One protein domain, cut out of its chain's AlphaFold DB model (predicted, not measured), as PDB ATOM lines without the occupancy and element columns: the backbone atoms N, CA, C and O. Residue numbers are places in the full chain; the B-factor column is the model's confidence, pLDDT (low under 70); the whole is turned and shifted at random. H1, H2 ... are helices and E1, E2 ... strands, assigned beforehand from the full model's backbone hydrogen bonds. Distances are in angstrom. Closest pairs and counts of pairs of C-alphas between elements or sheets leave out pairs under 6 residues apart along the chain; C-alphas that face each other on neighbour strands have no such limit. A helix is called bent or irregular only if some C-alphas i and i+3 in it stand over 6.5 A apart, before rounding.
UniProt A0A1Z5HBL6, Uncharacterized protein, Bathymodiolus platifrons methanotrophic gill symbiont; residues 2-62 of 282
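AT A GLANCE: This is residues 2 to 62 of the 282 residues of an uncharacterized protein of Bathymodiolus platifrons methanotrophic gill symbiont (UniProt A0A1Z5HBL6). A two-stranded hairpin, E1 and E2, packs on one long helix, H1, and a looped tail, residues 2 to 15, extends the model beyond the helix's first end. The 61 printed residues run H1, E1, E2, with an antiparallel sheet E1 - E2; the class is mixed, helices and strands, with under half of the residues in named elements. The whole is loose, radius of gyration of the C-alphas 14.9 A, and elongated, spanning 44 by 28 by 19 A.

HOW THE PARTS SIT: Look first at the hairpin of E1, residues 43 to 47, and E2, residues 53 to 57, antiparallel at 148 degrees: N 44 and O 56 are 2.8 A apart, within hydrogen-bond range. Then find H1, residues 16 to 34: its closest C-alphas to E1 are those of His 24 and Met 43, 6.0 A, and to E2 those of Lys 25 and Ile 55, 6.8 A. In H1, 12 of 15 O i to N i+4 pairs are within hydrogen-bond range.

IN THESE COORDINATES: Find C-alpha 16 at (149.132, 174.923, 155.170); from there H1 runs 27.5 A to C-alpha 34. It is only just irregular: C-alphas 17 and 20 are 6.6 A apart. E1 spans 13.3 A; E2 spans 13.2 A, ending at C-alpha 57, (134.822, 174.106, 165.558).

THE WHOLE: The C-alphas farthest apart, those of Cys 2 and Asn 50, are 47.0 A apart. The printed part has no cut; the link H1 to E1 is short, E1 to E2 tight. Look for pLDDT under 70 at residues 2 to 5, 14 to 19, 40 and 58 to 62.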
ATOM      1  N   CYS A   2     156.284 172.239 145.389       48.38
ATOM      2  CA  CYS A   2     156.178 173.158 146.526       48.38
ATOM      3  C   CYS A   2     156.851 172.496 147.732       48.38
ATOM      4  O   CYS A   2     156.415 171.434 148.167       48.38
ATOM      5  N   VAL A   3     157.942 173.078 148.228       57.44
ATOM      6  CA  VAL A   3     158.677 172.552 149.387       57.44
ATOM      7  C   VAL A   3     158.004 173.073 150.656       57.44
ATOM      8  O   VAL A   3     157.880 174.284 150.843       57.44
ATOM      9  N   ASN A   4     157.542 172.171 151.525       65.56
ATOM     10  CA  ASN A   4     156.957 172.548 152.812       65.56
ATOM     11  C   ASN A   4     158.007 173.255 153.680       65.56
ATOM     12  O   ASN A   4     159.106 172.738 153.877       65.56
ATOM     13  N   LYS A   5     157.662 174.423 154.237       69.88
ATOM     14  CA  LYS A   5     158.520 175.119 155.207       69.88
ATOM     15  C   LYS A   5     158.494 174.359 156.537       69.88
ATOM     16  O   LYS A   5     157.425 174.105 157.098       69.88
ATOM     17  N   VAL A   6     159.673 173.983 157.022       75.81
ATOM     18  CA  VAL A   6     159.876 173.277 158.295       75.81
ATOM     19  C   VAL A   6     160.326 174.286 159.344       75.81
ATOM     20  O   VAL A   6     161.191 175.118 159.079       75.81
ATOM     21  N   HIS A   7     159.724 174.240 160.530       76.50
ATOM     22  CA  HIS A   7     160.103 175.133 161.619       76.50
ATOM     23  C   HIS A   7     161.498 174.751 162.151       76.50
ATOM     24  O   HIS A   7     161.682 173.606 162.565       76.50
ATOM     25  N   PRO A   8     162.473 175.675 162.216       77.38
ATOM     26  CA  PRO A   8     163.876 175.328 162.458       77.38
ATOM     27  C   PRO A   8     164.133 174.716 163.842       77.38
ATOM     28  O   PRO A   8     164.950 173.817 163.967       77.38
ATOM     29  N   GLN A   9     163.408 175.153 164.877       82.62
ATOM     30  CA  GLN A   9     163.591 174.622 166.239       82.62
ATOM     31  C   GLN A   9     162.787 173.350 166.545       82.62
ATOM     32  O   GLN A   9     163.235 172.523 167.326       82.62
ATOM     33  N   THR A  10     161.590 173.184 165.973       81.81
ATOM     34  CA  THR A  10     160.708 172.046 166.289       81.81
ATOM     35  C   THR A  10     160.773 170.947 165.233       81.81
ATOM     36  O   THR A  10     160.209 169.878 165.448       81.81
ATOM     37  N   LEU A  11     161.424 171.216 164.092       83.06
ATOM     38  CA  LEU A  11     161.569 170.341 162.924       83.06
ATOM     39  C   LEU A  11     160.242 169.801 162.361       83.06
ATOM     40  O   LEU A  11     160.225 168.870 161.558       83.06
ATOM     41  N   LYS A  12     159.110 170.405 162.739       76.62
ATOM     42  CA  LYS A  12     157.787 170.047 162.224       76.62
ATOM     43  C   LYS A  12     157.509 170.818 160.941       76.62
ATOM     44  O   LYS A  12     157.722 172.033 160.870       76.62
ATOM     45  N   SER A  13     157.023 170.112 159.926       77.44
ATOM     46  CA  SER A  13     156.516 170.729 158.705       77.44
ATOM     47  C   SER A  13     155.147 171.348 158.979       77.44
ATOM     48  O   SER A  13     154.271 170.731 159.588       77.44
ATOM     49  N   HIS A  14     154.962 172.601 158.565       65.88
ATOM     50  CA  HIS A  14     153.683 173.275 158.734       65.88
ATOM     51  C   HIS A  14     152.763 172.930 157.562       65.88
ATOM     52  O   HIS A  14     153.006 173.335 156.425       65.88
ATOM     53  N   HIS A  15     151.697 172.180 157.831       67.12
ATOM     54  CA  HIS A  15     150.718 171.820 156.812       67.12
ATOM     55  C   HIS A  15     149.736 172.982 156.601       67.12
ATOM     56  O   HIS A  15     148.903 173.277 157.460       67.12
ATOM     57  N   VAL A  16     149.848 173.666 155.459       66.38
ATOM     58  CA  VAL A  16     149.132 174.923 155.170       66.38
ATOM     59  C   VAL A  16     147.613 174.763 155.257       66.38
ATOM     60  O   VAL A  16     146.945 175.649 155.783       66.38
ATOM     61  N   GLU A  17     147.056 173.616 154.865       61.56
ATOM     62  CA  GLU A  17     145.602 173.394 154.932       61.56
ATOM     63  C   GLU A  17     145.032 173.445 156.365       61.56
ATOM     64  O   GLU A  17     143.886 173.850 156.554       61.56
ATOM     65  N   PHE A  18     145.828 173.128 157.397       61.06
ATOM     66  CA  PHE A  18     145.386 173.195 158.799       61.06
ATOM     67  C   PHE A  18     145.612 174.570 159.449       61.06
ATOM     68  O   PHE A  18     145.104 174.823 160.545       61.06
ATOM     69  N   SER A  19     146.313 175.481 158.766       69.88
ATOM     70  CA  SER A  19     146.624 176.829 159.264       69.88
ATOM     71  C   SER A  19     145.377 177.692 159.476       69.88
ATOM     72  O   SER A  19     145.302 178.465 160.431       69.88
ATOM     73  N   HIS A  20     144.354 177.501 158.640       75.06
ATOM     74  CA  HIS A  20     143.115 178.268 158.701       75.06
ATOM     75  C   HIS A  20     142.333 178.005 159.996       75.06
ATOM     76  O   HIS A  20     141.811 178.944 160.591       75.06
ATOM     77  N   ASN A  21     142.307 176.762 160.494       80.38
ATOM     78  CA  ASN A  21     141.648 176.436 161.768       80.38
ATOM     79  C   ASN A  21     142.330 177.143 162.945       80.38
ATOM     80  O   ASN A  21     141.659 177.698 163.813       80.38
ATOM     81  N   ALA A  22     143.667 177.132 162.963       81.94
ATOM     82  CA  ALA A  22     144.451 177.791 163.999       81.94
ATOM     83  C   ALA A  22     144.240 179.311 163.978       81.94
ATOM     84  O   ALA A  22     144.036 179.908 165.035       81.94
ATOM     85  N   LEU A  23     144.204 179.912 162.784       84.19
ATOM     86  CA  LEU A  23     143.935 181.337 162.607       84.19
ATOM     87  C   LEU A  23     142.539 181.715 163.116       84.19
ATOM     88  O   LEU A  23     142.418 182.593 163.964       84.19
ATOM     89  N   HIS A  24     141.493 181.008 162.678       85.75
ATOM     90  CA  HIS A  24     140.127 181.272 163.138       85.75
ATOM     91  C   HIS A  24     139.981 181.087 164.653       85.75
ATOM     92  O   HIS A  24     139.308 181.884 165.302       85.75
ATOM     93  N   LYS A  25     140.641 180.079 165.239       87.69
ATOM     94  CA  LYS A  25     140.644 179.869 166.692       87.69
ATOM     95  C   LYS A  25     141.331 181.022 167.431       87.69
ATOM     96  O   LYS A  25     140.829 181.455 168.463       87.69
ATOM     97  N   ALA A  26     142.451 181.524 166.911       87.44
ATOM     98  CA  ALA A  26     143.147 182.673 167.484       87.44
ATOM     99  C   ALA A  26     142.302 183.955 167.394       87.44
ATOM    100  O   ALA A  26     142.195 184.668 168.386       87.44
ATOM    101  N   CYS A  27     141.637 184.201 166.260       89.12
ATOM    102  CA  CYS A  27     140.721 185.334 166.101       89.12
ATOM    103  C   CYS A  27     139.573 185.289 167.117       89.12
ATOM    104  O   CYS A  27     139.352 186.278 167.805       89.12
ATOM    105  N   ARG A  28     138.907 184.134 167.291       90.31
ATOM    106  CA  ARG A  28     137.845 183.989 168.308       90.31
ATOM    107  C   ARG A  28     138.348 184.235 169.723       90.31
ATOM    108  O   ARG A  28     137.632 184.817 170.522       90.31
ATOM    109  N   LYS A  29     139.581 183.832 170.029       89.88
ATOM    110  CA  LYS A  29     140.183 184.112 171.334       89.88
ATOM    111  C   LYS A  29     140.371 185.615 171.558       89.88
ATOM    112  O   LYS A  29     140.004 186.109 172.612       89.88
ATOM    113  N   ILE A  30     140.881 186.332 170.557       89.12
ATOM    114  CA  ILE A  30     141.055 187.790 170.633       89.12
ATOM    115  C   ILE A  30     139.702 188.491 170.782       89.12
ATOM    116  O   ILE A  30     139.586 189.416 171.575       89.12
ATOM    117  N   GLU A  31     138.676 188.047 170.055       91.00
ATOM    118  CA  GLU A  31     137.327 188.611 170.167       91.00
ATOM    119  C   GLU A  31     136.757 188.465 171.584       91.00
ATOM    120  O   GLU A  31     136.223 189.437 172.109       91.00
ATOM    121  N   ILE A  32     136.932 187.297 172.216       88.44
ATOM    122  CA  ILE A  32     136.552 187.060 173.619       88.44
ATOM    123  C   ILE A  32     137.338 187.991 174.551       88.44
ATOM    124  O   ILE A  32     136.748 188.710 175.353       88.44
ATOM    125  N   ASP A  33     138.666 188.025 174.406       88.38
ATOM    126  CA  ASP A  33     139.552 188.809 175.274       88.38
ATOM    127  C   ASP A  33     139.281 190.327 175.171       88.38
ATOM    128  O   ASP A  33     139.486 191.061 176.137       88.38
ATOM    129  N   GLN A  34     138.829 190.807 174.007       88.94
ATOM    130  CA  GLN A  34     138.550 192.224 173.730       88.94
ATOM    131  C   GLN A  34     137.059 192.595 173.813       88.94
ATOM    132  O   GLN A  34     136.707 193.758 173.605       88.94
ATOM    133  N   GLY A  35     136.171 191.635 174.092       86.19
ATOM    134  CA  GLY A  35     134.722 191.854 174.136       86.19
ATOM    135  C   GLY A  35     134.114 192.278 172.792       86.19
ATOM    136  O   GLY A  35     133.143 193.035 172.759       86.19
ATOM    137  N   TRP A  36     134.698 191.847 171.673       88.06
ATOM    138  CA  TRP A  36     134.200 192.166 170.333       88.06
ATOM    139  C   TRP A  36     133.063 191.233 169.916       88.06
ATOM    140  O   TRP A  36     133.006 190.067 170.302       88.06
ATOM    141  N   SER A  37     132.158 191.735 169.072       81.56
ATOM    142  CA  SER A  37     131.095 190.912 168.494       81.56
ATOM    143  C   SER A  37     131.679 189.845 167.570       81.56
ATOM    144  O   SER A  37     132.452 190.166 166.664       81.56
ATOM    145  N   ASN A  38     131.249 188.601 167.738       80.50
ATOM    146  CA  ASN A  38     131.630 187.484 166.887       80.50
ATOM    147  C   ASN A  38     130.531 187.167 165.851       80.50
ATOM    148  O   ASN A  38     129.362 187.514 166.005       80.50
ATOM    149  N   GLN A  39     130.921 186.526 164.750       72.31
ATOM    150  CA  GLN A  39     130.011 186.049 163.697       72.31
ATOM    151  C   GLN A  39     130.142 184.530 163.550       72.31
ATOM    152  O   GLN A  39     131.189 183.975 163.870       72.31
ATOM    153  N   SER A  40     129.136 183.835 163.022       66.56
ATOM    154  CA  SER A  40     129.257 182.403 162.708       66.56
ATOM    155  C   SER A  40     130.295 182.178 161.599       66.56
ATOM    156  O   SER A  40     130.228 182.804 160.540       66.56
ATOM    157  N   GLY A  41     131.270 181.298 161.825       74.31
ATOM    158  CA  GLY A  41     132.353 180.992 160.884       74.31
ATOM    159  C   GLY A  41     132.974 179.637 161.207       74.31
ATOM    160  O   GLY A  41     132.394 178.896 161.972       74.31
ATOM    161  N   LEU A  42     134.157 179.294 160.688       76.56
ATOM    162  CA  LEU A  42     134.771 177.961 160.883       76.56
ATOM    163  C   LEU A  42     134.982 177.561 162.361       76.56
ATOM    164  O   LEU A  42     135.022 176.376 162.684       76.56
ATOM    165  N   MET A  43     135.113 178.551 163.244       82.25
ATOM    166  CA  MET A  43     135.142 178.397 164.696       82.25
ATOM    167  C   MET A  43     134.077 179.319 165.298       82.25
ATOM    168  O   MET A  43     133.979 180.486 164.899       82.25
ATOM    169  N   GLU A  44     133.319 178.804 166.256       84.94
ATOM    170  CA  GLU A  44     132.243 179.489 166.973       84.94
ATOM    171  C   GLU A  44     132.536 179.528 168.470       84.94
ATOM    172  O   GLU A  44     133.261 178.683 168.997       84.94
ATOM    173  N   VAL A  45     131.990 180.536 169.145       84.00
ATOM    174  CA  VAL A  45     132.080 180.687 170.598       84.00
ATOM    175  C   VAL A  45     130.742 180.262 171.185       84.00
ATOM    176  O   VAL A  45     129.712 180.844 170.853       84.00
ATOM    177  N   LEU A  46     130.761 179.234 172.026       81.50
ATOM    178  CA  LEU A  46     129.594 178.760 172.759       81.50
ATOM    179  C   LEU A  46     129.758 179.112 174.230       81.50
ATOM    180  O   LEU A  46     130.817 178.880 174.811       81.50
ATOM    181  N   THR A  47     128.709 179.658 174.828       82.94
ATOM    182  CA  THR A  47     128.664 179.927 176.263       82.94
ATOM    183  C   THR A  47     127.989 178.751 176.960       82.94
ATOM    184  O   THR A  47     126.837 178.428 176.670       82.94
ATOM    185  N   ASP A  48     128.704 178.110 177.881       79.19
ATOM    186  CA  ASP A  48     128.158 177.045 178.718       79.19
ATOM    187  C   ASP A  48     127.084 177.578 179.677       79.19
ATOM    188  O   ASP A  48     127.017 178.770 179.978       79.19
ATOM    189  N   VAL A  49     126.298 176.666 180.261       76.06
ATOM    190  CA  VAL A  49     125.278 176.962 181.293       76.06
ATOM    191  C   VAL A  49     125.862 177.735 182.489       76.06
ATOM    192  O   VAL A  49     125.159 178.482 183.162       76.06
ATOM    193  N   ASN A  50     127.172 177.602 182.715       75.88
ATOM    194  CA  ASN A  50     127.923 178.280 183.771       75.88
ATOM    195  C   ASN A  50     128.514 179.640 183.344       75.88
ATOM    196  O   ASN A  50     129.335 180.196 184.072       75.88
ATOM    197  N   GLY A  51     128.173 180.154 182.158       79.81
ATOM    198  CA  GLY A  51     128.666 181.439 181.650       79.81
ATOM    199  C   GLY A  51     130.114 181.423 181.150       79.81
ATOM    200  O   GLY A  51     130.691 182.485 180.939       79.81
ATOM    201  N   LYS A  52     130.727 180.244 180.978       82.06
ATOM    202  CA  LYS A  52     132.090 180.111 180.437       82.06
ATOM    203  C   LYS A  52     132.051 179.967 178.923       82.06
ATOM    204  O   LYS A  52     131.296 179.155 178.399       82.06
ATOM    205  N   GLU A  53     132.876 180.743 178.235       83.50
ATOM    206  CA  GLU A  53     132.954 180.743 176.776       83.50
ATOM    207  C   GLU A  53     133.990 179.730 176.272       83.50
ATOM    208  O   GLU A  53     135.145 179.709 176.706       83.50
ATOM    209  N   HIS A  54     133.577 178.890 175.327       84.81
ATOM    210  CA  HIS A  54     134.401 177.859 174.714       84.81
ATOM    211  C   HIS A  54     134.414 178.015 173.192       84.81
ATOM    212  O   HIS A  54     133.371 178.113 172.548       84.81
ATOM    213  N   ILE A  55     135.614 178.012 172.601       86.69
ATOM    214  CA  ILE A  55     135.793 178.086 171.147       86.69
ATOM    215  C   ILE A  55     135.734 176.671 170.571       86.69
ATOM    216  O   ILE A  55     136.671 175.882 170.742       86.69
ATOM    217  N   VAL A  56     134.658 176.367 169.855       83.69
ATOM    218  CA  VAL A  56     134.399 175.064 169.236       83.69
ATOM    219  C   VAL A  56     134.472 175.201 167.715       83.69
ATOM    220  O   VAL A  56     134.241 176.270 167.152       83.69
ATOM    221  N   LYS A  57     134.866 174.129 167.021       77.81
ATOM    222  CA  LYS A  57     134.822 174.106 165.558       77.81
ATOM    223  C   LYS A  57     133.359 174.114 165.121       77.81
ATOM    224  O   LYS A  57     132.599 173.250 165.541       77.81
ATOM    225  N   SER A  58     132.992 175.084 164.296       67.06
ATOM    226  CA  SER A  58     131.637 175.187 163.771       67.06
ATOM    227  C   SER A  58     131.412 174.185 162.651       67.06
ATOM    228  O   SER A  58     132.295 173.920 161.826       67.06
ATOM    229  N   ASP A  59     130.175 173.717 162.581       60.88
ATOM    230  CA  ASP A  59     129.650 172.870 161.521       60.88
ATOM    231  C   ASP A  59     129.215 173.666 160.272       60.88
ATOM    232  O   ASP A  59     128.633 173.110 159.344       60.88
ATOM    233  N   TYR A  60     129.526 174.968 160.192       50.69
ATOM    234  CA  TYR A  60     129.079 175.898 159.139       50.69
ATOM    235  C   TYR A  60     129.329 175.417 157.687       50.69
ATOM    236  O   TYR A  60     128.616 175.821 156.767       50.69
ATOM    237  N   ARG A  61     130.321 174.542 157.453       46.50
ATOM    238  CA  ARG A  61     130.612 173.934 156.132       46.50
ATOM    239  C   ARG A  61     130.219 172.459 156.000       46.50
ATOM    240  O   ARG A  61     130.349 171.908 154.904       46.50
ATOM    241  N   ASN A  62     129.776 171.814 157.072       43.91
ATOM    242  CA  ASN A  62     129.607 170.363 157.130       43.91
ATOM    243  C   ASN A  62     128.299 169.855 156.508       43.91
ATOM    244  O   ASN A  62     128.155 168.661 156.268       43.91
TER     245      ASN A  62